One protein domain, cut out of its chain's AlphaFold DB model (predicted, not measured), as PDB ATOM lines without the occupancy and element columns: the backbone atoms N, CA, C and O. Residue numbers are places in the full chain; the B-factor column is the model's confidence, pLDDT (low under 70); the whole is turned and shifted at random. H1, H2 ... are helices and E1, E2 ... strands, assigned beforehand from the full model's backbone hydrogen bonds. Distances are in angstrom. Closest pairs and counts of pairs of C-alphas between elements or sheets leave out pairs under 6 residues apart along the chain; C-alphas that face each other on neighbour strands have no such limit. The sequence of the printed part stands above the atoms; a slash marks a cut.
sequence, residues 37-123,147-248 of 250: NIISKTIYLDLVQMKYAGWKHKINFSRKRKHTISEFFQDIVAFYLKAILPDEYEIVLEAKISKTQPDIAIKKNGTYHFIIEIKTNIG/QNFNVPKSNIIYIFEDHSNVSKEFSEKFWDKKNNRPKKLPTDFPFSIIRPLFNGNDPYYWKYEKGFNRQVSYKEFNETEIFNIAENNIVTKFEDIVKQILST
ATOM      1  N   ASN A  37      65.715 108.453 166.671       95.19
ATOM      2  CA  ASN A  37      64.635 107.623 167.209       95.19
ATOM      3  C   ASN A  37      64.074 106.650 166.153       95.19
ATOM      4  O   ASN A  37      62.963 106.141 166.308       95.19
ATOM      5  N   ILE A  38      64.801 106.447 165.048       97.12
ATOM      6  CA  ILE A  38      64.292 105.704 163.896       97.12
ATOM      7  C   ILE A  38      64.014 104.242 164.249       97.12
ATOM      8  O   ILE A  38      62.977 103.721 163.856       97.12
ATOM      9  N   ILE A  39      64.872 103.610 165.056       97.62
ATOM     10  CA  ILE A  39      64.730 102.203 165.444       97.62
ATOM     11  C   ILE A  39      63.493 102.052 166.326       97.62
ATOM     12  O   ILE A  39      62.660 101.182 166.082       97.62
ATOM     13  N   SER A  40      63.312 102.950 167.298       98.38
ATOM     14  CA  SER A  40      62.099 102.977 168.122       98.38
ATOM     15  C   SER A  40      60.823 103.118 167.287       98.38
ATOM     16  O   SER A  40      59.826 102.448 167.565       98.38
ATOM     17  N   LYS A  41      60.836 103.974 166.255       98.00
ATOM     18  CA  LYS A  41      59.678 104.172 165.369       98.00
ATOM     19  C   LYS A  41      59.405 102.948 164.499       98.00
ATOM     20  O   LYS A  41      58.237 102.613 164.312       98.00
ATOM     21  N   THR A  42      60.442 102.261 164.026       97.31
ATOM     22  CA  THR A  42      60.282 101.021 163.257       97.31
ATOM     23  C   THR A  42      59.729  99.893 164.129       97.31
ATOM     24  O   THR A  42      58.717  99.307 163.763       97.31
ATOM     25  N   ILE A  43      60.258  99.685 165.343       97.88
ATOM     26  CA  ILE A  43      59.693  98.710 166.298       97.88
ATOM     27  C   ILE A  43      58.212  99.016 166.583       97.88
ATOM     28  O   ILE A  43      57.379  98.109 166.635       97.88
ATOM     29  N   TYR A  44      57.858 100.295 166.765       97.81
ATOM     30  CA  TYR A  44      56.465 100.699 166.963       97.81
ATOM     31  C   TYR A  44      55.587 100.329 165.760       97.81
ATOM     32  O   TYR A  44      54.499  99.782 165.946       97.81
ATOM     33  N   LEU A  45      56.053 100.618 164.539       97.38
ATOM     34  CA  LEU A  45      55.359 100.279 163.297       97.38
ATOM     35  C   LEU A  45      55.121  98.769 163.188       97.38
ATOM     36  O   LEU A  45      53.967  98.366 163.018       97.38
ATOM     37  N   ASP A  46      56.165  97.957 163.370       96.38
ATOM     38  CA  ASP A  46      56.105  96.494 163.285       96.38
ATOM     39  C   ASP A  46      55.040  95.935 164.248       96.38
ATOM     40  O   ASP A  46      54.127  95.199 163.856       96.38
ATOM     41  N   LEU A  47      55.072  96.368 165.514       96.69
ATOM     42  CA  LEU A  47      54.109  95.927 166.527       96.69
ATOM     43  C   LEU A  47      52.676  96.366 166.210       96.69
ATOM     44  O   LEU A  47      51.739  95.572 166.360       96.69
ATOM     45  N   VAL A  48      52.476  97.609 165.765       96.62
ATOM     46  CA  VAL A  48      51.148  98.107 165.380       96.62
ATOM     47  C   VAL A  48      50.601  97.307 164.202       96.62
ATOM     48  O   VAL A  48      49.436  96.906 164.248       96.62
ATOM     49  N   GLN A  49      51.414  97.023 163.181       96.19
ATOM     50  CA  GLN A  49      51.005  96.229 162.020       96.19
ATOM     51  C   GLN A  49      50.595  94.808 162.423       96.19
ATOM     52  O   GLN A  49      49.517  94.343 162.035       96.19
ATOM     53  N   MET A  50      51.380  94.139 163.270       96.00
ATOM     54  CA  MET A  50      51.048  92.797 163.767       96.00
ATOM     55  C   MET A  50      49.746  92.792 164.579       96.00
ATOM     56  O   MET A  50      48.860  91.954 164.366       96.00
ATOM     57  N   LYS A  51      49.569  93.760 165.485       95.88
ATOM     58  CA  LYS A  51      48.335  93.893 166.277       95.88
ATOM     59  C   LYS A  51      47.129  94.252 165.421       95.88
ATOM     60  O   LYS A  51      46.025  93.762 165.690       95.88
ATOM     61  N   TYR A  52      47.329  95.079 164.400       96.00
ATOM     62  CA  TYR A  52      46.309  95.442 163.428       96.00
ATOM     63  C   TYR A  52      45.853  94.216 162.633       96.00
ATOM     64  O   TYR A  52      44.653  93.934 162.585       96.00
ATOM     65  N   ALA A  53      46.787  93.410 162.123       95.44
ATOM     66  CA  ALA A  53      46.481  92.140 161.468       95.44
ATOM     67  C   ALA A  53      45.690  91.199 162.396       95.44
ATOM     68  O   ALA A  53      44.672  90.627 161.991       95.44
ATOM     69  N   GLY A  54      46.076  91.111 163.673       95.94
ATOM     70  CA  GLY A  54      45.338  90.360 164.693       95.94
ATOM     71  C   GLY A  54      43.906  90.871 164.922       95.94
ATOM     72  O   GLY A  54      42.986  90.075 165.133       95.94
ATOM     73  N   TRP A  55      43.684  92.186 164.856       96.75
ATOM     74  CA  TRP A  55      42.351  92.787 164.945       96.75
ATOM     75  C   TRP A  55      41.502  92.518 163.694       96.75
ATOM     76  O   TRP A  55      40.360  92.071 163.838       96.75
ATOM     77  N   LYS A  56      42.062  92.684 162.488       96.75
ATOM     78  CA  LYS A  56      41.390  92.324 161.226       96.75
ATOM     79  C   LYS A  56      40.979  90.856 161.230       96.75
ATOM     80  O   LYS A  56      39.825  90.536 160.954       96.75
ATOM     81  N   HIS A  57      41.894  89.964 161.618       96.25
ATOM     82  CA  HIS A  57      41.612  88.535 161.709       96.25
ATOM     83  C   HIS A  57      40.496  88.237 162.717       96.25
ATOM     84  O   HIS A  57      39.592  87.462 162.410       96.25
ATOM     85  N   LYS A  58      40.493  88.891 163.890       96.25
ATOM     86  CA  LYS A  58      39.405  88.744 164.869       96.25
ATOM     87  C   LYS A  58      38.035  89.021 164.244       96.25
ATOM     88  O   LYS A  58      37.105  88.262 164.498       96.25
ATOM     89  N   ILE A  59      37.909  90.094 163.465       97.00
ATOM     90  CA  ILE A  59      36.640  90.489 162.841       97.00
ATOM     91  C   ILE A  59      36.283  89.545 161.695       97.00
ATOM     92  O   ILE A  59      35.233  88.910 161.739       97.00
ATOM     93  N   ASN A  60      37.181  89.386 160.723       96.38
ATOM     94  CA  ASN A  60      36.921  88.609 159.509       96.38
ATOM     95  C   ASN A  60      36.670  87.125 159.806       96.38
ATOM     96  O   ASN A  60      35.877  86.478 159.130       96.38
ATOM     97  N   PHE A  61      37.327  86.589 160.834       96.62
ATOM     98  CA  PHE A  61      37.198  85.193 161.250       96.62
ATOM     99  C   PHE A  61      36.224  85.004 162.426       96.62
ATOM    100  O   PHE A  61      36.159  83.929 163.015       96.62
ATOM    101  N   SER A  62      35.482  86.052 162.809       96.06
ATOM    102  CA  SER A  62      34.489  86.020 163.896       96.06
ATOM    103  C   SER A  62      35.020  85.498 165.243       96.06
ATOM    104  O   SER A  62      34.288  84.906 166.042       96.06
ATOM    105  N   ARG A  63      36.301  85.743 165.549       94.38
ATOM    106  CA  ARG A  63      36.894  85.367 166.840       94.38
ATOM    107  C   ARG A  63      36.440  86.317 167.944       94.38
ATOM    108  O   ARG A  63      36.257  87.519 167.754       94.38
ATOM    109  N   LYS A  64      36.351  85.793 169.166       93.50
ATOM    110  CA  LYS A  64      36.077  86.613 170.358       93.50
ATOM    111  C   LYS A  64      37.315  87.350 170.874       93.50
ATOM    112  O   LYS A  64      37.175  88.407 171.481       93.50
ATOM    113  N   ARG A  65      38.517  86.828 170.613       91.31
ATOM    114  CA  ARG A  65      39.799  87.383 171.080       91.31
ATOM    115  C   ARG A  65      40.838  87.414 169.955       91.31
ATOM    116  O   ARG A  65      40.830  86.538 169.086       91.31
ATOM    117  N   LYS A  66      41.716  88.424 170.002       92.44
ATOM    118  CA  LYS A  66      42.917  88.535 169.157       92.44
ATOM    119  C   LYS A  66      43.982  87.532 169.623       92.44
ATOM    120  O   LYS A  66      43.906  87.049 170.753       92.44
ATOM    121  N   HIS A  67      44.949  87.229 168.763       90.81
ATOM    122  CA  HIS A  67      46.146  86.486 169.161       90.81
ATOM    123  C   HIS A  67      47.050  87.354 170.051       90.81
ATOM    124  O   HIS A  67      47.061  88.578 169.905       90.81
ATOM    125  N   THR A  68      47.758  86.718 170.987       89.50
ATOM    126  CA  THR A  68      48.880  87.347 171.700       89.50
ATOM    127  C   THR A  68      50.079  87.426 170.759       89.50
ATOM    128  O   THR A  68      50.196  86.601 169.854       89.50
ATOM    129  N   ILE A  69      50.934  88.424 170.961       92.38
ATOM    130  CA  ILE A  69      52.178  88.612 170.205       92.38
ATOM    131  C   ILE A  69      53.386  88.707 171.146       92.38
ATOM    132  O   ILE A  69      54.359  89.374 170.827       92.38
ATOM    133  N   SER A  70      53.301  88.107 172.338       92.25
ATOM    134  CA  SER A  70      54.321  88.299 173.382       92.25
ATOM    135  C   SER A  70      55.667  87.700 172.988       92.25
ATOM    136  O   SER A  70      56.691  88.353 173.148       92.25
ATOM    137  N   GLU A  71      55.638  86.511 172.397       94.00
ATOM    138  CA  GLU A  71      56.798  85.824 171.841       94.00
ATOM    139  C   GLU A  71      57.403  86.642 170.687       94.00
ATOM    140  O   GLU A  71      58.589  86.949 170.694       94.00
ATOM    141  N   PHE A  72      56.564  87.143 169.773       96.06
ATOM    142  CA  PHE A  72      57.025  88.019 168.693       96.06
ATOM    143  C   PHE A  72      57.616  89.339 169.191       96.06
ATOM    144  O   PHE A  72      58.541  89.857 168.580       96.06
ATOM    145  N   PHE A  73      57.105  89.907 170.285       97.06
ATOM    146  CA  PHE A  73      57.691  91.114 170.860       97.06
ATOM    147  C   PHE A  73      59.105  90.850 171.396       97.06
ATOM    148  O   PHE A  73      60.006  91.650 171.145       97.06
ATOM    149  N   GLN A  74      59.314  89.718 172.075       97.56
ATOM    150  CA  GLN A  74      60.649  89.274 172.483       97.56
ATOM    151  C   GLN A  74      61.569  89.083 171.269       97.56
ATOM    152  O   GLN A  74      62.690  89.596 171.279       97.56
ATOM    153  N   ASP A  75      61.087  88.424 170.215       97.88
ATOM    154  CA  ASP A  75      61.864  88.173 168.997       97.88
ATOM    155  C   ASP A  75      62.226  89.464 168.255       97.88
ATOM    156  O   ASP A  75      63.368  89.621 167.829       97.88
ATOM    157  N   ILE A  76      61.303  90.429 168.165       98.00
ATOM    158  CA  ILE A  76      61.558  91.758 167.588       98.00
ATOM    159  C   ILE A  76      62.649  92.478 168.379       98.00
ATOM    160  O   ILE A  76      63.619  92.959 167.797       98.00
ATOM    161  N   VAL A  77      62.535  92.528 169.710       98.44
ATOM    162  CA  VAL A  77      63.567  93.150 170.553       98.44
ATOM    163  C   VAL A  77      64.921  92.477 170.324       98.44
ATOM    164  O   VAL A  77      65.920  93.160 170.104       98.44
ATOM    165  N   ALA A  78      64.963  91.146 170.325       98.38
ATOM    166  CA  ALA A  78      66.190  90.392 170.108       98.38
ATOM    167  C   ALA A  78      66.780  90.604 168.708       98.38
ATOM    168  O   ALA A  78      67.998  90.708 168.576       98.38
ATOM    169  N   PHE A  79      65.939  90.703 167.680       98.19
ATOM    170  CA  PHE A  79      66.345  91.000 166.312       98.19
ATOM    171  C   PHE A  79      67.049  92.353 166.217       98.19
ATOM    172  O   PHE A  79      68.191  92.410 165.763       98.19
ATOM    173  N   TYR A  80      66.435  93.422 166.731       98.06
ATOM    174  CA  TYR A  80      67.067  94.742 166.703       98.06
ATOM    175  C   TYR A  80      68.351  94.779 167.547       98.06
ATOM    176  O   TYR A  80      69.330  95.391 167.125       98.06
ATOM    177  N   LEU A  81      68.423  94.070 168.684       98.06
ATOM    178  CA  LEU A  81      69.685  93.931 169.428       98.06
ATOM    179  C   LEU A  81      70.779  93.254 168.589       98.06
ATOM    180  O   LEU A  81      71.895  93.765 168.540       98.06
ATOM    181  N   LYS A  82      70.475  92.138 167.911       97.56
ATOM    182  CA  LYS A  82      71.432  91.415 167.049       97.56
ATOM    183  C   LYS A  82      71.919  92.268 165.878       97.56
ATOM    184  O   LYS A  82      73.100  92.210 165.524       97.56
ATOM    185  N   ALA A  83      71.011  93.043 165.291       97.31
ATOM    186  CA  ALA A  83      71.296  93.896 164.149       97.31
ATOM    187  C   ALA A  83      72.156  95.115 164.529       97.31
ATOM    188  O   ALA A  83      72.960  95.562 163.719       97.31
ATOM    189  N   ILE A  84      72.022  95.653 165.746       96.88
ATOM    190  CA  ILE A  84      72.709  96.895 166.149       96.88
ATOM    191  C   ILE A  84      74.005  96.631 166.922       96.88
ATOM    192  O   ILE A  84      74.986  97.363 166.763       96.88
ATOM    193  N   LEU A  85      74.016  95.628 167.806       96.94
ATOM    194  CA  LEU A  85      75.174  95.399 168.663       96.94
ATOM    195  C   LEU A  85      76.381  94.887 167.852       96.94
ATOM    196  O   LEU A  85      76.205  94.119 166.894       96.94
ATOM    197  N   PRO A  86      77.606  95.294 168.237       95.69
ATOM    198  CA  PRO A  86      78.842  94.764 167.671       95.69
ATOM    199  C   PRO A  86      78.958  93.238 167.768       95.69
ATOM    200  O   PRO A  86      78.306  92.606 168.600       95.69
ATOM    201  N   ASP A  87      79.841  92.652 166.963       94.81
ATOM    202  CA  ASP A  87      79.999  91.197 166.858       94.81
ATOM    203  C   ASP A  87      80.580  90.539 168.116       94.81
ATOM    204  O   ASP A  87      80.393  89.340 168.320       94.81
ATOM    205  N   GLU A  88      81.233  91.296 169.004       96.31
ATOM    206  CA  GLU A  88      81.624  90.768 170.312       96.31
ATOM    207  C   GLU A  88      80.432  90.481 171.240       96.31
ATOM    208  O   GLU A  88      80.624  89.847 172.284       96.31
ATOM    209  N   TYR A  89      79.222  90.942 170.890       97.75
ATOM    210  CA  TYR A  89      77.999  90.673 171.636       97.75
ATOM    211  C   TYR A  89      77.206  89.508 171.033       97.75
ATOM    212  O   TYR A  89      76.905  89.469 169.844       97.75
ATOM    213  N   GLU A  90      76.778  88.582 171.891       97.81
ATOM    214  CA  GLU A  90      75.934  87.438 171.531       97.81
ATOM    215  C   GLU A  90      74.579  87.566 172.234       97.81
ATOM    216  O   GLU A  90      74.516  87.680 173.460       97.81
ATOM    217  N   ILE A  91      73.489  87.521 171.462       98.06
ATOM    218  CA  ILE A  91      72.114  87.526 171.981       98.06
ATOM    219  C   ILE A  91      71.612  86.091 172.118       98.06
ATOM    220  O   ILE A  91      71.401  85.407 171.114       98.06
ATOM    221  N   VAL A  92      71.372  85.665 173.357       98.00
ATOM    222  CA  VAL A  92      70.888  84.327 173.703       98.00
ATOM    223  C   VAL A  92      69.492  84.439 174.300       98.00
ATOM    224  O   VAL A  92      69.312  84.971 175.394       98.00
ATOM    225  N   LEU A  93      68.500  83.930 173.579       97.94
ATOM    226  CA  LEU A  93      67.128  83.851 174.068       97.94
ATOM    227  C   LEU A  93      66.986  82.692 175.050       97.94
ATOM    228  O   LEU A  93      67.537  81.616 174.813       97.94
ATOM    229  N   GLU A  94      66.251  82.920 176.139       97.44
ATOM    230  CA  GLU A  94      65.805  81.869 177.062       97.44
ATOM    231  C   GLU A  94      66.938  80.968 177.596       97.44
ATOM    232  O   GLU A  94      66.743  79.779 177.881       97.44
ATOM    233  N   ALA A  95      68.142  81.529 177.758       96.81
ATOM    234  CA  ALA A  95      69.287  80.824 178.322       96.81
ATOM    235  C   ALA A  95      68.938  80.310 179.723       96.81
ATOM    236  O   ALA A  95      68.486  81.077 180.565       96.81
ATOM    237  N   LYS A  96      69.156  79.025 180.008       96.81
ATOM    238  CA  LYS A  96      68.800  78.441 181.306       96.81
ATOM    239  C   LYS A  96      70.039  78.092 182.120       96.81
ATOM    240  O   LYS A  96      70.840  77.261 181.702       96.81
ATOM    241  N   ILE A  97      70.144  78.668 183.316       95.44
ATOM    242  CA  ILE A  97      71.140  78.298 184.328       95.44
ATOM    243  C   ILE A  97      70.398  77.948 185.613       95.44
ATOM    244  O   ILE A  97      69.708  78.781 186.205       95.44
ATOM    245  N   SER A  98      70.537  76.695 186.057       92.44
ATOM    246  CA  SER A  98      69.799  76.168 187.209       92.44
ATOM    247  C   SER A  98      68.276  76.354 187.025       92.44
ATOM    248  O   SER A  98      67.698  75.871 186.046       92.44
ATOM    249  N   LYS A  99      67.610  77.045 187.956       90.88
ATOM    250  CA  LYS A  99      66.172  77.357 187.922       90.88
ATOM    251  C   LYS A  99      65.852  78.711 187.277       90.88
ATOM    252  O   LYS A  99      64.687  79.096 187.246       90.88
ATOM    253  N   THR A 100      66.856  79.420 186.769       95.06
ATOM    254  CA  THR A 100      66.705  80.780 186.254       95.06
ATOM    255  C   THR A 100      66.849  80.790 184.736       95.06
ATOM    256  O   THR A 100      67.773  80.194 184.185       95.06
ATOM    257  N   GLN A 101      65.915  81.462 184.070       97.50
ATOM    258  CA  GLN A 101      65.848  81.578 182.617       97.50
ATOM    259  C   GLN A 101      65.333  82.979 182.264       97.50
ATOM    260  O   GLN A 101      64.121  83.179 182.362       97.50
ATOM    261  N   PRO A 102      66.204  83.970 181.997       97.44
ATOM    262  CA  PRO A 102      65.776  85.261 181.467       97.44
ATOM    263  C   PRO A 102      65.230  85.126 180.049       97.44
ATOM    264  O   PRO A 102      65.629  84.221 179.320       97.44
ATOM    265  N   ASP A 103      64.392  86.080 179.648       98.00
ATOM    266  CA  ASP A 103      63.862  86.157 178.284       98.00
ATOM    267  C   ASP A 103      65.004  86.399 177.276       98.00
ATOM    268  O   ASP A 103      65.115  85.707 176.263       98.00
ATOM    269  N   ILE A 104      65.926  87.321 177.594       98.69
ATOM    270  CA  ILE A 104      67.124  87.602 176.791       98.69
ATOM    271  C   ILE A 104      68.352  87.741 177.701       98.69
ATOM    272  O   ILE A 104      68.392  88.582 178.601       98.69
ATOM    273  N   ALA A 105      69.393  86.959 177.423       98.50
ATOM    274  CA  ALA A 105      70.728  87.129 177.982       98.50
ATOM    275  C   ALA A 105      71.690  87.626 176.895       98.50
ATOM    276  O   ALA A 105      71.705  87.114 175.776       98.50
ATOM    277  N   ILE A 106      72.510  88.616 177.230       98.62
ATOM    278  CA  ILE A 106      73.509  89.195 176.333       98.62
ATOM    279  C   ILE A 106      74.878  88.814 176.867       98.62
ATOM    280  O   ILE A 106      75.204  89.140 178.012       98.62
ATOM    281  N   LYS A 107      75.693  88.148 176.051       98.31
ATOM    282  CA  LYS A 107      77.112  87.950 176.355       98.31
ATOM    283  C   LYS A 107      77.951  88.987 175.627       98.31
ATOM    284  O   LYS A 107      77.571  89.425 174.550       98.31
ATOM    285  N   LYS A 108      79.104  89.323 176.195       97.75
ATOM    286  CA  LYS A 108      80.178  90.085 175.561       97.75
ATOM    287  C   LYS A 108      81.462  89.274 175.688       97.75
ATOM    288  O   LYS A 108      81.826  88.890 176.799       97.75
ATOM    289  N   ASN A 109      82.127  88.965 174.575       96.38
ATOM    290  CA  ASN A 109      83.329  88.118 174.555       96.38
ATOM    291  C   ASN A 109      83.139  86.781 175.310       96.38
ATOM    292  O   ASN A 109      83.979  86.370 176.110       96.38
ATOM    293  N   GLY A 110      81.988  86.128 175.113       96.12
ATOM    294  CA  GLY A 110      81.663  84.829 175.718       96.12
ATOM    295  C   GLY A 110      81.208  84.858 177.185       96.12
ATOM    296  O   GLY A 110      80.766  83.827 177.686       96.12
ATOM    297  N   THR A 111      81.244  86.009 177.864       96.75
ATOM    298  CA  THR A 111      80.787  86.153 179.261       96.75
ATOM    299  C   THR A 111      79.457  86.893 179.319       96.75
ATOM    300  O   THR A 111      79.263  87.846 178.568       96.75
ATOM    301  N   TYR A 112      78.534  86.487 180.196       97.81
ATOM    302  CA  TYR A 112      77.278  87.217 180.387       97.81
ATOM    303  C   TYR A 112      77.544  88.650 180.854       97.81
ATOM    304  O   TYR A 112      78.291  88.886 181.797       97.81
ATOM    305  N   HIS A 113      76.924  89.598 180.162       97.75
ATOM    306  CA  HIS A 113      77.165  91.034 180.288       97.75
ATOM    307  C   HIS A 113      75.914  91.782 180.746       97.75
ATOM    308  O   HIS A 113      75.979  92.692 181.575       97.75
ATOM    309  N   PHE A 114      74.760  91.389 180.203       98.62
ATOM    310  CA  PHE A 114      73.497  92.088 180.398       98.62
ATOM    311  C   PHE A 114      72.318  91.117 180.327       98.62
ATOM    312  O   PHE A 114      72.385  90.096 179.640       98.62
ATOM    313  N   ILE A 115      71.229  91.436 181.021       98.62
ATOM    314  CA  ILE A 115      69.999  90.639 181.028       98.62
ATOM    315  C   ILE A 115      68.797  91.546 180.781       98.62
ATOM    316  O   ILE A 115      68.693  92.634 181.350       98.62
ATOM    317  N   ILE A 116      67.869  91.069 179.954       98.62
ATOM    318  CA  ILE A 116      66.606  91.737 179.672       98.62
ATOM    319  C   ILE A 116      65.449  90.768 179.925       98.62
ATOM    320  O   ILE A 116      65.417  89.652 179.410       98.62
ATOM    321  N   GLU A 117      64.476  91.234 180.698       97.44
ATOM    322  CA  GLU A 117      63.176  90.597 180.899       97.44
ATOM    323  C   GLU A 117      62.114  91.334 180.073       97.44
ATOM    324  O   GLU A 117      61.917  92.540 180.225       97.44
ATOM    325  N   ILE A 118      61.406  90.625 179.202       96.06
ATOM    326  CA  ILE A 118      60.363  91.151 178.324       96.06
ATOM    327  C   ILE A 118      59.000  90.989 178.991       96.06
ATOM    328  O   ILE A 118      58.668  89.932 179.534       96.06
ATOM    329  N   LYS A 119      58.176  92.042 178.968       91.81
ATOM    330  CA  LYS A 119      56.809  92.002 179.511       91.81
ATOM    331  C   LYS A 119      55.832  92.749 178.600       91.81
ATOM    332  O   LYS A 119      55.933  93.957 178.405       91.81
ATOM    333  N   THR A 120      54.821  92.046 178.091       86.94
ATOM    334  CA  THR A 120      53.670  92.660 177.393       86.94
ATOM    335  C   THR A 120      52.557  93.076 178.363       86.94
ATOM    336  O   THR A 120      51.751  93.962 178.072       86.94
ATOM    337  N   ASN A 121      52.527  92.453 179.545       71.81
ATOM    338  CA  ASN A 121      51.686  92.779 180.696       71.81
ATOM    339  C   ASN A 121      52.352  92.260 181.995       71.81
ATOM    340  O   ASN A 121      53.221  91.394 181.937       71.81
ATOM    341  N   ILE A 122      51.937  92.748 183.176       59.78
ATOM    342  CA  ILE A 122      52.347  92.176 184.487       59.78
ATOM    343  C   ILE A 122      51.309  91.154 184.957       59.78
ATOM    344  O   ILE A 122      50.831  91.217 186.084       59.78
ATOM    345  N   GLY A 123      50.869  90.244 184.088       54.47
ATOM    346  CA  GLY A 123      49.774  89.313 184.381       54.47
ATOM    347  C   GLY A 123      49.964  88.443 185.631       54.47
ATOM    348  O   GLY A 123      48.991  87.839 186.071       54.47
ATOM    349  N   GLN A 147      73.051  86.522 190.459       97.62
ATOM    350  CA  GLN A 147      73.881  85.445 191.000       97.62
ATOM    351  C   GLN A 147      74.133  84.320 189.989       97.62
ATOM    352  O   GLN A 147      75.273  83.899 189.821       97.62
ATOM    353  N   ASN A 148      73.093  83.821 189.310       97.81
ATOM    354  CA  ASN A 148      73.234  82.647 188.435       97.81
ATOM    355  C   ASN A 148      73.998  82.952 187.141       97.81
ATOM    356  O   ASN A 148      74.698  82.084 186.632       97.81
ATOM    357  N   PHE A 149      73.850  84.165 186.606       97.50
ATOM    358  CA  PHE A 149      74.525  84.587 185.377       97.50
ATOM    359  C   PHE A 149      75.802  85.385 185.648       97.50
ATOM    360  O   PHE A 149      76.513  85.702 184.701       97.50
ATOM    361  N   ASN A 150      76.106  85.685 186.916       96.88
ATOM    362  CA  ASN A 150      77.224  86.533 187.328       96.88
ATOM    363  C   ASN A 150      77.210  87.907 186.628       96.88
ATOM    364  O   ASN A 150      78.204  88.348 186.060       96.88
ATOM    365  N   VAL A 151      76.048  88.563 186.650       97.00
ATOM    366  CA  VAL A 151      75.809  89.875 186.029       97.00
ATOM    367  C   VAL A 151      75.444  90.887 187.121       97.00
ATOM    368  O   VAL A 151      74.600  90.574 187.967       97.00
ATOM    369  N   PRO A 152      76.018  92.104 187.145       96.75
ATOM    370  CA  PRO A 152      75.617  93.143 188.091       96.75
ATOM    371  C   PRO A 152      74.118  93.456 188.011       96.75
ATOM    372  O   PRO A 152      73.559  93.564 186.922       96.75
ATOM    373  N   LYS A 153      73.454  93.688 189.152       96.50
ATOM    374  CA  LYS A 153      72.013  94.026 189.186       96.50
ATOM    375  C   LYS A 153      71.661  95.261 188.341       96.50
ATOM    376  O   LYS A 153      70.553  95.351 187.826       96.50
ATOM    377  N   SER A 154      72.598  96.200 188.175       95.31
ATOM    378  CA  SER A 154      72.462  97.386 187.312       95.31
ATOM    379  C   SER A 154      72.346  97.065 185.818       95.31
ATOM    380  O   SER A 154      71.868  97.899 185.049       95.31
ATOM    381  N   ASN A 155      72.762  95.863 185.418       97.81
ATOM    382  CA  ASN A 155      72.775  95.379 184.040       97.81
ATOM    383  C   ASN A 155      71.580  94.450 183.765       97.81
ATOM    384  O   ASN A 155      71.575  93.698 182.792       97.81
ATOM    385  N   ILE A 156      70.587  94.456 184.659       98.12
ATOM    386  CA  ILE A 156      69.356  93.681 184.551       98.12
ATOM    387  C   ILE A 156      68.214  94.680 184.437       98.12
ATOM    388  O   ILE A 156      67.944  95.435 185.372       98.12
ATOM    389  N   ILE A 157      67.544  94.698 183.287       97.94
ATOM    390  CA  ILE A 157      66.401  95.584 183.046       97.94
ATOM    391  C   ILE A 157      65.177  94.790 182.615       97.94
ATOM    392  O   ILE A 157      65.266  93.666 182.127       97.94
ATOM    393  N   TYR A 158      64.024  95.430 182.736       96.94
ATOM    394  CA  TYR A 158      62.777  94.952 182.171       96.94
ATOM    395  C   TYR A 158      62.363  95.861 181.022       96.94
ATOM    396  O   TYR A 158      62.185  97.063 181.229       96.94
ATOM    397  N   ILE A 159      62.146  95.298 179.838       97.56
ATOM    398  CA  ILE A 159      61.531  96.008 178.722       97.56
ATOM    399  C   ILE A 159      60.045  95.693 178.708       97.56
ATOM    400  O   ILE A 159      59.612  94.548 178.572       97.56
ATOM    401  N   PHE A 160      59.259  96.752 178.848       95.38
ATOM    402  CA  PHE A 160      57.814  96.679 178.774       95.38
ATOM    403  C   PHE A 160      57.361  97.133 177.399       95.38
ATOM    404  O   PHE A 160      57.798  98.173 176.916       95.38
ATOM    405  N   GLU A 161      56.453  96.385 176.788       95.50
ATOM    406  CA  GLU A 161      55.905  96.784 175.493       95.50
ATOM    407  C   GLU A 161      55.154  98.122 175.609       95.50
ATOM    408  O   GLU A 161      55.378  99.049 174.834       95.50
ATOM    409  N   ASP A 162      54.311  98.237 176.639       93.44
ATOM    410  CA  ASP A 162      53.474  99.403 176.901       93.44
ATOM    411  C   ASP A 162      53.298  99.622 178.413       93.44
ATOM    412  O   ASP A 162      53.053  98.676 179.172       93.44
ATOM    413  N   HIS A 163      53.404 100.870 178.874       91.81
ATOM    414  CA  HIS A 163      53.259 101.199 180.299       91.81
ATOM    415  C   HIS A 163      51.814 101.097 180.818       91.81
ATOM    416  O   HIS A 163      51.586 100.998 182.025       91.81
ATOM    417  N   SER A 164      50.820 101.169 179.935       87.00
ATOM    418  CA  SER A 164      49.400 101.235 180.288       87.00
ATOM    419  C   SER A 164      48.787  99.869 180.620       87.00
ATOM    420  O   SER A 164      47.748  99.805 181.277       87.00
ATOM    421  N   ASN A 165      49.465  98.770 180.270       74.06
ATOM    422  CA  ASN A 165      48.982  97.392 180.455       74.06
ATOM    423  C   ASN A 165      49.129  96.843 181.891       74.06
ATOM    424  O   ASN A 165      49.009  95.634 182.114       74.06
ATOM    425  N   VAL A 166      49.397  97.706 182.876       76.75
ATOM    426  CA  VAL A 166      49.722  97.312 184.257       76.75
ATOM    427  C   VAL A 166      48.676  97.795 185.260       76.75
ATOM    428  O   VAL A 166      47.779  97.055 185.661       76.75
ATOM    429  N   SER A 167      48.807  99.043 185.696       80.81
ATOM    430  CA  SER A 167      47.916  99.734 186.615       80.81
ATOM    431  C   SER A 167      48.027 101.230 186.340       80.81
ATOM    432  O   SER A 167      49.005 101.699 185.751       80.81
ATOM    433  N   LYS A 168      47.030 101.998 186.782       85.31
ATOM    434  CA  LYS A 168      47.053 103.457 186.642       85.31
ATOM    435  C   LYS A 168      48.285 104.069 187.321       85.31
ATOM    436  O   LYS A 168      48.963 104.882 186.713       85.31
ATOM    437  N   GLU A 169      48.593 103.631 188.536       85.44
ATOM    438  CA  GLU A 169      49.743 104.113 189.308       85.44
ATOM    439  C   GLU A 169      51.077 103.805 188.619       85.44
ATOM    440  O   GLU A 169      51.933 104.677 188.509       85.44
ATOM    441  N   PHE A 170      51.234 102.584 188.097       87.62
ATOM    442  CA  PHE A 170      52.418 102.213 187.328       87.62
ATOM    443  C   PHE A 170      52.558 103.102 186.091       87.62
ATOM    444  O   PHE A 170      53.607 103.693 185.855       87.62
ATOM    445  N   SER A 171      51.475 103.257 185.327       91.12
ATOM    446  CA  SER A 171      51.454 104.111 184.142       91.12
ATOM    447  C   SER A 171      51.818 105.561 184.477       91.12
ATOM    448  O   SER A 171      52.490 106.220 183.689       91.12
ATOM    449  N   GLU A 172      51.393 106.074 185.631       93.00
ATOM    450  CA  GLU A 172      51.677 107.441 186.075       93.00
ATOM    451  C   GLU A 172      53.149 107.665 186.447       93.00
ATOM    452  O   GLU A 172      53.577 108.820 186.488       93.00
ATOM    453  N   LYS A 173      53.948 106.615 186.674       94.06
ATOM    454  CA  LYS A 173      55.403 106.743 186.866       94.06
ATOM    455  C   LYS A 173      56.132 107.090 185.566       94.06
ATOM    456  O   LYS A 173      57.094 107.849 185.608       94.06
ATOM    457  N   PHE A 174      55.642 106.599 184.427       95.69
ATOM    458  CA  PHE A 174      56.314 106.731 183.128       95.69
ATOM    459  C   PHE A 174      55.636 107.723 182.174       95.69
ATOM    460  O   PHE A 174      56.292 108.253 181.282       95.69
ATOM    461  N   TRP A 175      54.349 108.025 182.372       96.31
ATOM    462  CA  TRP A 175      53.572 108.875 181.468       96.31
ATOM    463  C   TRP A 175      52.911 110.057 182.177       96.31
ATOM    464  O   TRP A 175      52.228 109.916 183.196       96.31
ATOM    465  N   ASP A 176      53.080 111.251 181.614       95.75
ATOM    466  CA  ASP A 176      52.357 112.453 182.013       95.75
ATOM    467  C   ASP A 176      51.080 112.570 181.183       95.75
ATOM    468  O   ASP A 176      51.050 113.174 180.111       95.75
ATOM    469  N   LYS A 177      49.993 112.003 181.711       92.56
ATOM    470  CA  LYS A 177      48.683 112.019 181.050       92.56
ATOM    471  C   LYS A 177      48.152 113.433 180.790       92.56
ATOM    472  O   LYS A 177      47.390 113.610 179.844       92.56
ATOM    473  N   LYS A 178      48.513 114.426 181.612       93.62
ATOM    474  CA  LYS A 178      48.017 115.804 181.461       93.62
ATOM    475  C   LYS A 178      48.636 116.470 180.236       93.62
ATOM    476  O   LYS A 178      47.927 117.137 179.492       93.62
ATOM    477  N   ASN A 179      49.936 116.268 180.041       94.25
ATOM    478  CA  ASN A 179      50.695 116.869 178.942       94.25
ATOM    479  C   ASN A 179      50.915 115.911 177.759       94.25
ATOM    480  O   ASN A 179      51.551 116.298 176.786       94.25
ATOM    481  N   ASN A 180      50.401 114.681 177.850       92.06
ATOM    482  CA  ASN A 180      50.515 113.624 176.846       92.06
ATOM    483  C   ASN A 180      51.961 113.391 176.373       92.06
ATOM    484  O   ASN A 180      52.250 113.464 175.182       92.06
ATOM    485  N   ARG A 181      52.867 113.161 177.330       95.31
ATOM    486  CA  ARG A 181      54.304 112.988 177.075       95.31
ATOM    487  C   ARG A 181      54.953 112.023 178.073       95.31
ATOM    488  O   ARG A 181      54.433 111.881 179.189       95.31
ATOM    489  N   PRO A 182      56.107 111.421 177.740       96.50
ATOM    490  CA  PRO A 182      56.864 110.630 178.698       96.50
ATOM    491  C   PRO A 182      57.383 111.475 179.863       96.50
ATOM    492  O   PRO A 182      57.690 112.663 179.724       96.50
ATOM    493  N   LYS A 183      57.481 110.847 181.035       96.19
ATOM    494  CA  LYS A 183      58.174 111.396 182.203       96.19
ATOM    495  C   LYS A 183      59.647 111.002 182.172       96.19
ATOM    496  O   LYS A 183      60.041 110.052 181.504       96.19
ATOM    497  N   LYS A 184      60.460 111.712 182.958       95.19
ATOM    498  CA  LYS A 184      61.821 111.262 183.265       95.19
ATOM    499  C   LYS A 184      61.757 109.872 183.907       95.19
ATOM    500  O   LYS A 184      60.902 109.648 184.765       95.19
ATOM    501  N   LEU A 185      62.670 108.982 183.508       93.56
ATOM    502  CA  LEU A 185      62.762 107.645 184.088       93.56
ATOM    503  C   LEU A 185      62.890 107.728 185.623       93.56
ATOM    504  O   LEU A 185      63.710 108.513 186.119       93.56
ATOM    505  N   PRO A 186      62.086 106.952 186.371       94.38
ATOM    506  CA  PRO A 186      62.182 106.887 187.825       94.38
ATOM    507  C   PRO A 186      63.546 106.368 188.296       94.38
ATOM    508  O   PRO A 186      64.226 105.632 187.585       94.38
ATOM    509  N   THR A 187      63.934 106.724 189.521       94.56
ATOM    510  CA  THR A 187      65.188 106.262 190.152       94.56
ATOM    511  C   THR A 187      64.945 105.284 191.302       94.56
ATOM    512  O   THR A 187      65.873 104.614 191.743       94.56
ATOM    513  N   ASP A 188      63.703 105.172 191.772       92.44
ATOM    514  CA  ASP A 188      63.262 104.234 192.800       92.44
ATOM    515  C   ASP A 188      63.055 102.821 192.239       92.44
ATOM    516  O   ASP A 188      62.461 102.633 191.178       92.44
ATOM    517  N   PHE A 189      63.528 101.805 192.964       90.56
ATOM    518  CA  PHE A 189      63.269 100.403 192.629       90.56
ATOM    519  C   PHE A 189      61.790 100.041 192.895       90.56
ATOM    520  O   PHE A 189      61.255 100.463 193.922       90.56
ATOM    521  N   PRO A 190      61.137  99.221 192.043       89.94
ATOM    522  CA  PRO A 190      61.676  98.565 190.840       89.94
ATOM    523  C   PRO A 190      61.597  99.421 189.571       89.94
ATOM    524  O   PRO A 190      62.084  99.018 188.520       89.94
ATOM    525  N   PHE A 191      60.984 100.601 189.634       92.62
ATOM    526  CA  PHE A 191      60.741 101.435 188.457       92.62
ATOM    527  C   PHE A 191      62.028 101.883 187.747       92.62
ATOM    528  O   PHE A 191      62.022 102.062 186.531       92.62
ATOM    529  N   SER A 192      63.139 101.989 188.474       94.50
ATOM    530  CA  SER A 192      64.456 102.347 187.941       94.50
ATOM    531  C   SER A 192      65.068 101.340 186.974       94.50
ATOM    532  O   SER A 192      65.901 101.730 186.152       94.50
ATOM    533  N   ILE A 193      64.635 100.078 187.000       95.12
ATOM    534  CA  ILE A 193      65.095  99.034 186.069       95.12
ATOM    535  C   ILE A 193      64.077  98.729 184.966       95.12
ATOM    536  O   ILE A 193      64.316  97.870 184.127       95.12
ATOM    537  N   ILE A 194      62.942  99.428 184.943       95.12
ATOM    538  CA  ILE A 194      61.872  99.209 183.971       95.12
ATOM    539  C   ILE A 194      61.966 100.244 182.845       95.12
ATOM    540  O   ILE A 194      62.195 101.433 183.077       95.12
ATOM    541  N   ARG A 195      61.807  99.781 181.605       96.69
ATOM    542  CA  ARG A 195      61.903 100.558 180.365       96.69
ATOM    543  C   ARG A 195      60.676 100.266 179.492       96.69
ATOM    544  O   ARG A 195      60.731  99.377 178.644       96.69
ATOM    545  N   PRO A 196      59.536 100.943 179.707       96.12
ATOM    546  CA  PRO A 196      58.409 100.835 178.793       96.12
ATOM    547  C   PRO A 196      58.767 101.516 177.480       96.12
ATOM    548  O   PRO A 196      59.192 102.672 177.498       96.12
ATOM    549  N   LEU A 197      58.600 100.820 176.359       97.50
ATOM    550  CA  LEU A 197      58.933 101.368 175.050       97.50
ATOM    551  C   LEU A 197      57.871 102.355 174.585       97.50
ATOM    552  O   LEU A 197      58.226 103.442 174.134       97.50
ATOM    553  N   PHE A 198      56.584 102.020 174.735       96.81
ATOM    554  CA  PHE A 198      55.517 102.762 174.062       96.81
ATOM    555  C   PHE A 198      54.322 103.133 174.946       96.81
ATOM    556  O   PHE A 198      54.094 102.559 176.011       96.81
ATOM    557  N   ASN A 199      53.550 104.105 174.460       95.06
ATOM    558  CA  ASN A 199      52.219 104.486 174.915       95.06
ATOM    559  C   ASN A 199      51.211 104.197 173.793       95.06
ATOM    560  O   ASN A 199      51.231 104.845 172.755       95.06
ATOM    561  N   GLY A 200      50.297 103.254 173.990       91.25
ATOM    562  CA  GLY A 200      49.189 103.006 173.074       91.25
ATOM    563  C   GLY A 200      49.600 102.443 171.713       91.25
ATOM    564  O   GLY A 200      49.146 102.948 170.693       91.25
ATOM    565  N   ASN A 201      50.378 101.363 171.669       93.81
ATOM    566  CA  ASN A 201      50.785 100.711 170.411       93.81
ATOM    567  C   ASN A 201      49.767  99.676 169.864       93.81
ATOM    568  O   ASN A 201      50.065  98.936 168.932       93.81
ATOM    569  N   ASP A 202      48.573  99.563 170.456       94.50
ATOM    570  CA  ASP A 202      47.515  98.669 169.975       94.50
ATOM    571  C   ASP A 202      46.373  99.470 169.332       94.50
ATOM    572  O   ASP A 202      45.557 100.056 170.060       94.50
ATOM    573  N   PRO A 203      46.244  99.457 167.989       94.75
ATOM    574  CA  PRO A 203      45.241 100.254 167.300       94.75
ATOM    575  C   PRO A 203      43.822  99.894 167.720       94.75
ATOM    576  O   PRO A 203      42.951 100.757 167.746       94.75
ATOM    577  N   TYR A 204      43.570  98.668 168.179       93.81
ATOM    578  CA  TYR A 204      42.262  98.290 168.712       93.81
ATOM    579  C   TYR A 204      41.760  99.236 169.825       93.81
ATOM    580  O   TYR A 204      40.553  99.451 169.955       93.81
ATOM    581  N   TYR A 205      42.665  99.819 170.618       92.38
ATOM    582  CA  TYR A 205      42.334 100.709 171.736       92.38
ATOM    583  C   TYR A 205      42.485 102.202 171.423       92.38
ATOM    584  O   TYR A 205      42.286 103.028 172.317       92.38
ATOM    585  N   TRP A 206      42.788 102.573 170.178       93.31
ATOM    586  CA  TRP A 206      42.875 103.978 169.786       93.31
ATOM    587  C   TRP A 206      41.528 104.698 169.881       93.31
ATOM    588  O   TRP A 206      40.454 104.098 169.999       93.31
ATOM    589  N   LYS A 207      41.596 106.031 169.881       91.25
ATOM    590  CA  LYS A 207      40.404 106.876 169.846       91.25
ATOM    591  C   LYS A 207      39.851 106.896 168.424       91.25
ATOM    592  O   LYS A 207      40.572 107.205 167.483       91.25
ATOM    593  N   TYR A 208      38.561 106.614 168.311       93.31
ATOM    594  CA  TYR A 208      37.817 106.600 167.057       93.31
ATOM    595  C   TYR A 208      36.665 107.597 167.100       93.31
ATOM    596  O   TYR A 208      36.270 108.067 168.171       93.31
ATOM    597  N   GLU A 209      36.120 107.905 165.928       93.44
ATOM    598  CA  GLU A 209      34.913 108.706 165.784       93.44
ATOM    599  C   GLU A 209      33.712 108.118 166.550       93.44
ATOM    600  O   GLU A 209      33.593 106.909 166.781       93.44
ATOM    601  N   LYS A 210      32.794 108.997 166.973       93.56
ATOM    602  CA  LYS A 210      31.597 108.601 167.725       93.56
ATOM    603  C   LYS A 210      30.759 107.622 166.896       93.56
ATOM    604  O   LYS A 210      30.399 107.920 165.765       93.56
ATOM    605  N   GLY A 211      30.402 106.485 167.493       93.12
ATOM    606  CA  GLY A 211      29.606 105.439 166.842       93.12
ATOM    607  C   GLY A 211      30.430 104.312 166.213       93.12
ATOM    608  O   GLY A 211      29.861 103.271 165.890       93.12
ATOM    609  N   PHE A 212      31.757 104.451 166.110       96.25
ATOM    610  CA  PHE A 212      32.612 103.361 165.650       96.25
ATOM    611  C   PHE A 212      32.617 102.190 166.646       96.25
ATOM    612  O   PHE A 212      32.891 102.361 167.838       96.25
ATOM    613  N   ASN A 213      32.350 100.977 166.153       94.69
ATOM    614  CA  ASN A 213      32.343  99.763 166.964       94.69
ATOM    615  C   ASN A 213      33.493  98.822 166.582       94.69
ATOM    616  O   ASN A 213      33.362  97.951 165.718       94.69
ATOM    617  N   ARG A 214      34.594  98.927 167.334       94.12
ATOM    618  CA  ARG A 214      35.797  98.091 167.174       94.12
ATOM    619  C   ARG A 214      35.578  96.580 167.323       94.12
ATOM    620  O   ARG A 214      36.476  95.790 167.029       94.12
ATOM    621  N   GLN A 215      34.430  96.141 167.846       93.12
ATOM    622  CA  GLN A 215      34.134  94.711 167.967       93.12
ATOM    623  C   GLN A 215      33.732  94.070 166.643       93.12
ATOM    624  O   GLN A 215      33.938  92.865 166.501       93.12
ATOM    625  N   VAL A 216      33.177  94.862 165.723       95.12
ATOM    626  CA  VAL A 216      32.580  94.394 164.461       95.12
ATOM    627  C   VAL A 216      33.197  95.044 163.221       95.12
ATOM    628  O   VAL A 216      32.955  94.572 162.121       95.12
ATOM    629  N   SER A 217      33.993  96.104 163.383       95.44
ATOM    630  CA  SER A 217      34.672  96.806 162.289       95.44
ATOM    631  C   SER A 217      36.089  97.233 162.690       95.44
ATOM    632  O   SER A 217      36.396  97.311 163.883       95.44
ATOM    633  N   TYR A 218      36.948  97.458 161.697       95.12
ATOM    634  CA  TYR A 218      38.312  97.973 161.833       95.12
ATOM    635  C   TYR A 218      38.516  99.179 160.911       95.12
ATOM    636  O   TYR A 218      37.845  99.303 159.888       95.12
ATOM    637  N   LYS A 219      39.432 100.072 161.294       93.44
ATOM    638  CA  LYS A 219      39.819 101.244 160.500       93.44
ATOM    639  C   LYS A 219      41.094 100.929 159.731       93.44
ATOM    640  O   LYS A 219      42.000 100.343 160.313       93.44
ATOM    641  N   GLU A 220      41.144 101.299 158.457       91.75
ATOM    642  CA  GLU A 220      42.369 101.185 157.664       91.75
ATOM    643  C   GLU A 220      43.350 102.300 158.035       91.75
ATOM    644  O   GLU A 220      42.944 103.438 158.273       91.75
ATOM    645  N   PHE A 221      44.630 101.940 158.080       89.69
ATOM    646  CA  PHE A 221      45.749 102.837 158.343       89.69
ATOM    647  C   PHE A 221      46.837 102.557 157.314       89.69
ATOM    648  O   PHE A 221      47.043 101.399 156.942       89.69
ATOM    649  N   ASN A 222      47.551 103.591 156.887       91.25
ATOM    650  CA  ASN A 222      48.778 103.413 156.117       91.25
ATOM    651  C   ASN A 222      50.023 103.490 157.018       91.25
ATOM    652  O   ASN A 222      49.972 103.947 158.160       91.25
ATOM    653  N   GLU A 223      51.156 103.020 156.498       93.06
ATOM    654  CA  GLU A 223      52.415 102.962 157.249       93.06
ATOM    655  C   GLU A 223      52.891 104.349 157.683       93.06
ATOM    656  O   GLU A 223      53.294 104.525 158.831       93.06
ATOM    657  N   THR A 224      52.760 105.356 156.815       93.31
ATOM    658  CA  THR A 224      53.138 106.745 157.108       93.31
ATOM    659  C   THR A 224      52.357 107.313 158.295       93.31
ATOM    660  O   THR A 224      52.929 107.984 159.152       93.31
ATOM    661  N   GLU A 225      51.056 107.030 158.390       92.69
ATOM    662  CA  GLU A 225      50.224 107.432 159.529       92.69
ATOM    663  C   GLU A 225      50.717 106.795 160.829       92.69
ATOM    664  O   GLU A 225      50.912 107.499 161.822       92.69
ATOM    665  N   ILE A 226      50.964 105.483 160.823       94.50
ATOM    666  CA  ILE A 226      51.455 104.752 161.999       94.50
ATOM    667  C   ILE A 226      52.828 105.281 162.423       94.50
ATOM    668  O   ILE A 226      53.071 105.526 163.608       94.50
ATOM    669  N   PHE A 227      53.709 105.515 161.456       93.62
ATOM    670  CA  PHE A 227      55.053 106.017 161.691       93.62
ATOM    671  C   PHE A 227      55.056 107.433 162.291       93.62
ATOM    672  O   PHE A 227      55.841 107.739 163.192       93.62
ATOM    673  N   ASN A 228      54.136 108.296 161.851       92.44
ATOM    674  CA  ASN A 228      53.949 109.630 162.425       92.44
ATOM    675  C   ASN A 228      53.372 109.577 163.848       92.44
ATOM    676  O   ASN A 228      53.739 110.391 164.696       92.44
ATOM    677  N   ILE A 229      52.499 108.607 164.134       93.44
ATOM    678  CA  ILE A 229      51.973 108.374 165.486       93.44
ATOM    679  C   ILE A 229      53.100 107.952 166.439       93.44
ATOM    680  O   ILE A 229      53.093 108.388 167.592       93.44
ATOM    681  N   ALA A 230      54.070 107.156 165.975       94.88
ATOM    682  CA  ALA A 230      55.161 106.635 166.801       94.88
ATOM    683  C   ALA A 230      55.932 107.737 167.550       94.88
ATOM    684  O   ALA A 230      56.204 107.588 168.737       94.88
ATOM    685  N   GLU A 231      56.204 108.873 166.897       89.81
ATOM    686  CA  GLU A 231      56.973 109.997 167.469       89.81
ATOM    687  C   GLU A 231      56.440 110.447 168.836       89.81
ATOM    688  O   GLU A 231      57.194 110.657 169.782       89.81
ATOM    689  N   ASN A 232      55.116 110.546 168.954       92.50
ATOM    690  CA  ASN A 232      54.452 111.036 170.159       92.50
ATOM    691  C   ASN A 232      54.150 109.930 171.176       92.50
ATOM    692  O   ASN A 232      53.563 110.210 172.217       92.50
ATOM    693  N   ASN A 233      54.486 108.681 170.861       95.88
ATOM    694  CA  ASN A 233      54.124 107.511 171.653       95.88
ATOM    695  C   ASN A 233      55.334 106.698 172.115       95.88
ATOM    696  O   ASN A 233      55.150 105.688 172.787       95.88
ATOM    697  N   ILE A 234      56.556 107.141 171.821       97.19
ATOM    698  CA  ILE A 234      57.769 106.585 172.425       97.19
ATOM    699  C   ILE A 234      57.877 107.073 173.872       97.19
ATOM    700  O   ILE A 234      57.849 108.273 174.153       97.19
ATOM    701  N   VAL A 235      58.007 106.123 174.793       97.19
ATOM    702  CA  VAL A 235      58.195 106.368 176.226       97.19
ATOM    703  C   VAL A 235      59.656 106.256 176.609       97.19
ATOM    704  O   VAL A 235      60.212 107.185 177.190       97.19
ATOM    705  N   THR A 236      60.283 105.148 176.229       97.56
ATOM    706  CA  THR A 236      61.727 104.947 176.326       97.56
ATOM    707  C   THR A 236      62.234 104.610 174.941       97.56
ATOM    708  O   THR A 236      61.735 103.671 174.321       97.56
ATOM    709  N   LYS A 237      63.227 105.357 174.460       97.88
ATOM    710  CA  LYS A 237      63.872 105.036 173.191       97.88
ATOM    711  C   LYS A 237      64.625 103.719 173.327       97.88
ATOM    712  O   LYS A 237      65.398 103.534 174.268       97.88
ATOM    713  N   PHE A 238      64.425 102.817 172.379       98.44
ATOM    714  CA  PHE A 238      65.199 101.589 172.283       98.44
ATOM    715  C   PHE A 238      66.697 101.878 172.117       98.44
ATOM    716  O   PHE A 238      67.541 101.193 172.686       98.44
ATOM    717  N   GLU A 239      67.026 102.962 171.421       98.31
ATOM    718  CA  GLU A 239      68.384 103.462 171.244       98.31
ATOM    719  C   GLU A 239      69.077 103.752 172.588       98.31
ATOM    720  O   GLU A 239      70.247 103.410 172.764       98.31
ATOM    721  N   ASP A 240      68.355 104.307 173.570       97.81
ATOM    722  CA  ASP A 240      68.900 104.585 174.907       97.81
ATOM    723  C   ASP A 240      69.208 103.286 175.671       97.81
ATOM    724  O   ASP A 240      70.173 103.219 176.436       97.81
ATOM    725  N   ILE A 241      68.425 102.229 175.435       98.31
ATOM    726  CA  ILE A 241      68.671 100.897 176.002       98.31
ATOM    727  C   ILE A 241      69.932 100.288 175.386       98.31
ATOM    728  O   ILE A 241      70.783  99.775 176.112       98.31
ATOM    729  N   VAL A 242      70.096 100.387 174.065       98.31
ATOM    730  CA  VAL A 242      71.314  99.923 173.387       98.31
ATOM    731  C   VAL A 242      72.541 100.676 173.907       98.31
ATOM    732  O   VAL A 242      73.539 100.054 174.270       98.31
ATOM    733  N   LYS A 243      72.454 102.004 174.045       97.69
ATOM    734  CA  LYS A 243      73.514 102.825 174.652       97.69
ATOM    735  C   LYS A 243      73.845 102.379 176.078       97.69
ATOM    736  O   LYS A 243      75.023 102.279 176.418       97.69
ATOM    737  N   GLN A 244      72.839 102.056 176.894       96.94
ATOM    738  CA  GLN A 244      73.048 101.517 178.240       96.94
ATOM    739  C   GLN A 244      73.857 100.209 178.192       96.94
ATOM    740  O   GLN A 244      74.862 100.100 178.896       96.94
ATOM    741  N   ILE A 245      73.481  99.261 177.326       98.00
ATOM    742  CA  ILE A 245      74.189  97.980 177.149       98.00
ATOM    743  C   ILE A 245      75.656  98.214 176.760       98.00
ATOM    744  O   ILE A 245      76.551  97.604 177.351       98.00
ATOM    745  N   LEU A 246      75.911  99.132 175.821       96.38
ATOM    746  CA  LEU A 246      77.256  99.454 175.326       96.38
ATOM    747  C   LEU A 246      78.134 100.165 176.366       96.38
ATOM    748  O   LEU A 246      79.330  99.890 176.442       96.38
ATOM    749  N   SER A 247      77.556 101.064 177.169       93.44
ATOM    750  CA  SER A 247      78.280 101.840 178.194       93.44
ATOM    751  C   SER A 247      78.647 101.044 179.448       93.44
ATOM    752  O   SER A 247      79.432 101.500 180.277       93.44
ATOM    753  N   THR A 248      78.044  99.872 179.611       83.00
ATOM    754  CA  THR A 248      78.199  99.052 180.803       83.00
ATOM    755  C   THR A 248      79.574  98.376 180.799       83.00
ATOM    756  O   THR A 248      80.010  97.841 179.778       83.00
TER     757      THR A 248
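Overview. This is residues 37 to 123 and 147 to 248 of the 250 residues of an uncharacterized protein of Acinetobacter sp. ANC 4973 (UniProt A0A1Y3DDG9). A strongly twisted five-stranded sheet has H2 and H5 packed over one face, while the long helix H1 meets that face with its first part and runs on past the edge strand E5. H4 packs on H1 away from the sheet, H3 only grazes the sheet, and the long unnamed stretch 199 to 222 loops out toward the same end as the far part of H1. The printed part has 189 residues, with five named helices and five named strands in the order H1 H2 E1 E2 E3 E4 H3 E5 H4 H5; its class is mixed, helices and strands. The sheet is mixed, in the order E1 E2 E3 E4 E5. The whole is compact, with a radius of gyration of the C-alphas of 17.6 A and spans of 55 by 37 by 31 A.

Arrangement. E1, residues 89 to 93, E2, residues 104 to 108, and E3, residues 111 to 119, form a meander, each strand the antiparallel neighbour of the one before, in two hairpins; N 92 and O 105 are 2.8 A apart, and N 106 and O 114 2.8 A. E4, residues 156 to 162, is parallel to E3, with N 159 and O 117 2.8 A apart. E5, residues 194 to 198, is parallel to E4, with N 197 and O 160 2.8 A apart. E4, H3, residues 168 to 174, and E5 form a strand-helix-strand unit, two parallel neighbour strands with a helix between, and a right-handed crossover. H1, residues 38 to 60, H2, residues 70 to 84, and H5, residues 238 to 247, are on one face of the sheet, making two layers, helices on one face. The closest C-alphas of H2 and E3 are those of Gln 74 and Ile 118, 6.1 A apart. H5 has a height over the sheet of 6.9 A. H1 and H2, a helical hairpin, only just touch, with 3 pairs of C-alphas within 8 A, the closest Ile 43 and Ile 76 at 7.3 A. H1 touches H4, residues 223 to 231, at a steep tilt of 55 degrees, with residues 40 to 48 alone; the closest C-alphas, Lys 41 and Ala 230, are 5.3 A apart. H1 and H5 touch only at their ends, C-alphas 40 and 238 being 5.4 A apart. In H1, H2 and H5 every O i to N i+4 pair is within hydrogen-bond range; H3 has 2 of 3 and H4 4 of 5.

Along the chain. E3 is 24.7 A long and E4 18.5 A; E1, E2 and E5 measure 13.1, 13.3 and 12.3 A. H1 begins at C-alpha 38, (64.292, 105.704, 163.896), and is 32.6 A long; H2 is 21.5 A, H3 10.4 A, H4 13.2 A and H5 14.4 A. H5 ends at C-alpha 247, (78.280, 101.840, 178.194).

Size, cuts and confidence. The two C-alphas farthest apart, those of Asn 109 and Gly 211, are 57.0 A apart. Residues 124 to 146 are not printed, and C-alphas 123 and 147 are 25.3 A apart across that cut, in the link from E3 to E4. The links H3 to E5 and E5 to H4 are long. The mean pLDDT of the printed part is 94.4, with residues 122 to 123 under 70.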